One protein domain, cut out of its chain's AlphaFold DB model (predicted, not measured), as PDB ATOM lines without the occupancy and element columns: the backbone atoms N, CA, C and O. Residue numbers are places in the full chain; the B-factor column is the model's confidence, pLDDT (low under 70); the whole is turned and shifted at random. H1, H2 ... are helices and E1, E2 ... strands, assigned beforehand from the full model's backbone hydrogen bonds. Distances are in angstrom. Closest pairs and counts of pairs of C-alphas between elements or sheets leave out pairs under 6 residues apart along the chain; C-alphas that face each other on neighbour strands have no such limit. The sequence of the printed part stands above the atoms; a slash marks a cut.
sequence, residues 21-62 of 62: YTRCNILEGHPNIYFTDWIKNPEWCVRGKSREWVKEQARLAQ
ATOM      1  N   TYR A  21     115.707 192.092 171.212       94.31
ATOM      2  CA  TYR A  21     114.874 193.133 171.804       94.31
ATOM      3  C   TYR A  21     115.724 194.325 172.226       94.31
ATOM      4  O   TYR A  21     116.818 194.187 172.770       94.31
ATOM      5  N   THR A  22     115.175 195.514 172.042       93.62
ATOM      6  CA  THR A  22     115.774 196.776 172.461       93.62
ATOM      7  C   THR A  22     115.009 197.383 173.618       93.62
ATOM      8  O   THR A  22     113.810 197.164 173.801       93.62
ATOM      9  N   ARG A  23     115.745 198.117 174.446       91.69
ATOM     10  CA  ARG A  23     115.210 198.771 175.631       91.69
ATOM     11  C   ARG A  23     114.413 200.011 175.223       91.69
ATOM     12  O   ARG A  23     114.937 200.852 174.500       91.69
ATOM     13  N   CYS A  24     113.202 200.162 175.746       90.94
ATOM     14  CA  CYS A  24     112.354 201.328 175.542       90.94
ATOM     15  C   CYS A  24     111.754 201.807 176.873       90.94
ATOM     16  O   CYS A  24     111.141 201.044 177.613       90.94
ATOM     17  N   ASN A  25     111.943 203.081 177.205       89.00
ATOM     18  CA  ASN A  25     111.481 203.688 178.461       89.00
ATOM     19  C   ASN A  25     110.658 204.969 178.244       89.00
ATOM     20  O   ASN A  25     110.394 205.694 179.197       89.00
ATOM     21  N   ILE A  26     110.273 205.258 176.997       90.19
ATOM     22  CA  ILE A  26     109.541 206.481 176.625       90.19
ATOM     23  C   ILE A  26     108.072 206.232 176.259       90.19
ATOM     24  O   ILE A  26     107.365 207.188 175.942       90.19
ATOM     25  N   LEU A  27     107.630 204.968 176.264       91.00
ATOM     26  CA  LEU A  27     106.216 204.619 176.097       91.00
ATOM     27  C   LEU A  27     105.388 205.183 177.257       91.00
ATOM     28  O   LEU A  27     105.913 205.467 178.328       91.00
ATOM     29  N   GLU A  28     104.092 205.353 177.053       91.44
ATOM     30  CA  GLU A  28     103.164 205.742 178.111       91.44
ATOM     31  C   GLU A  28     102.681 204.532 178.915       91.44
ATOM     32  O   GLU A  28     102.723 203.390 178.452       91.44
ATOM     33  N   GLY A  29     102.183 204.792 180.126       85.31
ATOM     34  CA  GLY A  29     101.596 203.760 180.984       85.31
ATOM     35  C   GLY A  29     102.590 203.029 181.889       85.31
ATOM     36  O   GLY A  29     102.227 202.019 182.493       85.31
ATOM     37  N   HIS A  30     103.826 203.526 182.032       80.44
ATOM     38  CA  HIS A  30     104.747 202.996 183.042       80.44
ATOM     39  C   HIS A  30     104.266 203.367 184.447       80.44
ATOM     40  O   HIS A  30     104.059 204.549 184.724       80.44
ATOM     41  N   PRO A  31     104.154 202.402 185.375       77.25
ATOM     42  CA  PRO A  31     103.750 202.689 186.749       77.25
ATOM     43  C   PRO A  31     104.818 203.470 187.529       77.25
ATOM     44  O   PRO A  31     104.503 204.106 188.530       77.25
ATOM     45  N   ASN A  32     106.089 203.397 187.114       78.44
ATOM     46  CA  ASN A  32     107.203 204.152 187.688       78.44
ATOM     47  C   ASN A  32     108.420 204.171 186.742       78.44
ATOM     48  O   ASN A  32     108.475 203.426 185.766       78.44
ATOM     49  N   ILE A  33     109.427 204.984 187.085       72.00
ATOM     50  CA  ILE A  33     110.672 205.183 186.316       72.00
ATOM     51  C   ILE A  33     111.569 203.938 186.193       72.00
ATOM     52  O   ILE A  33     112.491 203.927 185.382       72.00
ATOM     53  N   TYR A  34     111.338 202.907 187.009       72.06
ATOM     54  CA  TYR A  34     112.120 201.670 186.986       72.06
ATOM     55  C   TYR A  34     111.545 200.646 186.008       72.06
ATOM     56  O   TYR A  34     112.211 199.658 185.688       72.06
ATOM     57  N   PHE A  35     110.328 200.871 185.507       74.19
ATOM     58  CA  PHE A  35     109.755 200.029 184.474       74.19
ATOM     59  C   PHE A  35     110.490 200.252 183.152       74.19
ATOM     60  O   PHE A  35     110.819 201.366 182.756       74.19
ATOM     61  N   THR A  36     110.822 199.151 182.495       83.56
ATOM     62  CA  THR A  36     111.535 199.152 181.225       83.56
ATOM     63  C   THR A  36     110.786 198.226 180.289       83.56
ATOM     64  O   THR A  36     110.670 197.032 180.566       83.56
ATOM     65  N   ASP A  37     110.290 198.778 179.188       89.50
ATOM     66  CA  ASP A  37     109.752 197.977 178.102       89.50
ATOM     67  C   ASP A  37     110.886 197.441 177.237       89.50
ATOM     68  O   ASP A  37     111.928 198.072 177.052       89.50
ATOM     69  N   TRP A  38     110.666 196.253 176.692       91.69
ATOM     70  CA  TRP A  38     111.555 195.636 175.726       91.69
ATOM     71  C   TRP A  38     110.766 195.394 174.451       91.69
ATOM     72  O   TRP A  38     109.748 194.702 174.473       91.69
ATOM     73  N   ILE A  39     111.228 195.963 173.343       93.81
ATOM     74  CA  ILE A  39     110.531 195.921 172.057       93.81
ATOM     75  C   ILE A  39     111.407 195.270 170.991       93.81
ATOM     76  O   ILE A  39     112.621 195.452 170.975       93.81
ATOM     77  N   LYS A  40     110.798 194.495 170.095       92.50
ATOM     78  CA  LYS A  40     111.533 193.752 169.062       92.50
ATOM     79  C   LYS A  40     112.034 194.652 167.928       92.50
ATOM     80  O   LYS A  40     113.101 194.410 167.384       92.50
ATOM     81  N   ASN A  41     111.273 195.690 167.586       93.75
ATOM     82  CA  ASN A  41     111.662 196.681 166.589       93.75
ATOM     83  C   ASN A  41     111.903 198.037 167.282       93.75
ATOM     84  O   ASN A  41     110.954 198.567 167.866       93.75
ATOM     85  N   PRO A  42     113.127 198.597 167.227       92.94
ATOM     86  CA  PRO A  42     113.463 199.885 167.838       92.94
ATOM     87  C   PRO A  42     112.572 201.045 167.381       92.94
ATOM     88  O   PRO A  42     112.260 201.925 168.180       92.94
ATOM     89  N   GLU A  43     112.099 201.009 166.131       94.31
ATOM     90  CA  GLU A  43     111.239 202.043 165.539       94.31
ATOM     91  C   GLU A  43     109.870 202.147 166.229       94.31
ATOM     92  O   GLU A  43     109.166 203.146 166.099       94.31
ATOM     93  N   TRP A  44     109.471 201.127 166.999       94.56
ATOM     94  CA  TRP A  44     108.234 201.158 167.782       94.56
ATOM     95  C   TRP A  44     108.412 201.828 169.154       94.56
ATOM     96  O   TRP A  44     107.438 201.976 169.893       94.56
ATOM     97  N   CYS A  45     109.624 202.267 169.513       93.50
ATOM     98  CA  CYS A  45     109.863 203.062 170.715       93.50
ATOM     99  C   CYS A  45     109.496 204.523 170.447       93.50
ATOM    100  O   CYS A  45     110.364 205.358 170.204       93.50
ATOM    101  N   VAL A  46     108.201 204.842 170.469       93.88
ATOM    102  CA  VAL A  46     107.706 206.186 170.146       93.88
ATOM    103  C   VAL A  46     107.125 206.852 171.390       93.88
ATOM    104  O   VAL A  46     106.248 206.305 172.059       93.88
ATOM    105  N   ARG A  47     107.601 208.063 171.697       92.00
ATOM    106  CA  ARG A  47     107.083 208.873 172.808       92.00
ATOM    107  C   ARG A  47     105.587 209.135 172.622       92.00
ATOM    108  O   ARG A  47     105.155 209.489 171.528       92.00
ATOM    109  N   GLY A  48     104.813 209.001 173.693       92.06
ATOM    110  CA  GLY A  48     103.364 209.225 173.651       92.06
ATOM    111  C   GLY A  48     102.556 208.043 173.103       92.06
ATOM    112  O   GLY A  48     101.357 208.170 172.874       92.06
ATOM    113  N   LYS A  49     103.195 206.896 172.834       94.88
ATOM    114  CA  LYS A  49     102.509 205.650 172.462       94.88
ATOM    115  C   LYS A  49     102.479 204.686 173.635       94.88
ATOM    116  O   LYS A  49     103.427 204.618 174.412       94.88
ATOM    117  N   SER A  50     101.395 203.926 173.747       93.38
ATOM    118  CA  SER A  50     101.228 202.915 174.790       93.38
ATOM    119  C   SER A  50     101.777 201.552 174.356       93.38
ATOM    120  O   SER A  50     102.068 201.309 173.179       93.38
ATOM    121  N   ARG A  51     101.876 200.615 175.303       91.44
ATOM    122  CA  ARG A  51     102.282 199.232 175.014       91.44
ATOM    123  C   ARG A  51     101.306 198.530 174.063       91.44
ATOM    124  O   ARG A  51     101.717 197.697 173.260       91.44
ATOM    125  N   GLU A  52     100.023 198.859 174.128       94.12
ATOM    126  CA  GLU A  52      98.974 198.329 173.252       94.12
ATOM    127  C   GLU A  52      99.212 198.750 171.803       94.12
ATOM    128  O   GLU A  52      99.107 197.919 170.904       94.12
ATOM    129  N   TRP A  53      99.624 200.001 171.579       95.06
ATOM    130  CA  TRP A  53     100.005 200.465 170.248       95.06
ATOM    131  C   TRP A  53     101.189 199.664 169.688       95.06
ATOM    132  O   TRP A  53     101.150 199.245 168.533       95.06
ATOM    133  N   VAL A  54     102.206 199.372 170.511       94.31
ATOM    134  CA  VAL A  54     103.353 198.540 170.098       94.31
ATOM    135  C   VAL A  54     102.915 197.118 169.738       94.31
ATOM    136  O   VAL A  54     103.380 196.568 168.741       94.31
ATOM    137  N   LYS A  55     102.002 196.518 170.514       93.69
ATOM    138  CA  LYS A  55     101.433 195.198 170.194       93.69
ATOM    139  C   LYS A  55     100.693 195.211 168.860       93.69
ATOM    140  O   LYS A  55     100.810 194.252 168.103       93.69
ATOM    141  N   GLU A  56      99.975 196.290 168.562       95.81
ATOM    142  CA  GLU A  56      99.304 196.445 167.273       95.81
ATOM    143  C   GLU A  56     100.310 196.547 166.121       95.81
ATOM    144  O   GLU A  56     100.146 195.861 165.118       95.81
ATOM    145  N   GLN A  57     101.408 197.300 166.275       95.00
ATOM    146  CA  GLN A  57     102.472 197.324 165.260       95.00
ATOM    147  C   GLN A  57     103.090 195.938 165.038       95.00
ATOM    148  O   GLN A  57     103.321 195.539 163.900       95.00
ATOM    149  N   ALA A  58     103.308 195.175 166.115       92.38
ATOM    150  CA  ALA A  58     103.813 193.809 166.021       92.38
ATOM    151  C   ALA A  58     102.856 192.878 165.262       92.38
ATOM    152  O   ALA A  58     103.317 192.029 164.505       92.38
ATOM    153  N   ARG A  59     101.541 193.061 165.436       94.06
ATOM    154  CA  ARG A  59     100.502 192.318 164.713       94.06
ATOM    155  C   ARG A  59     100.452 192.680 163.227       94.06
ATOM    156  O   ARG A  59     100.203 191.802 162.414       94.06
ATOM    157  N   LEU A  60     100.669 193.950 162.884       94.44
ATOM    158  CA  LEU A  60     100.642 194.447 161.501       94.44
ATOM    159  C   LEU A  60     101.914 194.118 160.706       94.44
ATOM    160  O   LEU A  60     101.877 194.108 159.482       94.44
ATOM    161  N   ALA A  61     103.038 193.891 161.388       88.12
ATOM    162  CA  ALA A  61     104.318 193.547 160.769       88.12
ATOM    163  C   ALA A  61     104.503 192.035 160.509       88.12
ATOM    164  O   ALA A  61     105.584 191.627 160.077       88.12
ATOM    165  N   GLN A  62     103.490 191.221 160.824       71.56
ATOM    166  CA  GLN A  62     103.404 189.789 160.505       71.56
ATOM    167  C   GLN A  62     102.730 189.566 159.156       71.56
ATOM    168  O   GLN A  62     103.167 188.617 158.469       71.56
TER     169      GLN A  62
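This is residues 21 to 62 of the 62 residues of an uncharacterized protein of Delftia acidovorans (UniProt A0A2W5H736). This small domain has little regular structure: a short hairpin of two strands, E1 and E2, with a wide loop, and one helix, H1, at the side of E2. The loop between the strands, with Asn 32, makes one end of the long axis, and Gln 62, the chain's last residue, just after H1, makes the other. The printed part has 42 residues, with E1, E2 and H1 in that order, an antiparallel sheet and a mixed class; named elements hold only 16 residues. It is compact, with a radius of gyration of the C-alphas of 9.8 A, and its outline is elongated, 31 by 17 by 13 A.

E1 is residues 22 to 24, beginning at C-alpha 22 (115.774, 196.776, 172.461). E2 is residues 37 to 39. H1 is residues 51 to 60, 14.4 A long, ending at C-alpha 60 (100.642, 194.447, 161.501).

E1 and E2 form an antiparallel hairpin at 137 degrees, with N 22 and O 39 within hydrogen-bond range at 2.8 A. The closest C-alphas of E2 and H1, Ile 39 and Val 54, are 7.9 A apart. E1 and H1 are apart. In H1 every O i to N i+4 pair is within hydrogen-bond range.

The C-alphas farthest apart, Asn 32 and Gln 62, are 31.0 A apart. Both links are long, and the printed part has no cut. No printed residue is under pLDDT 70.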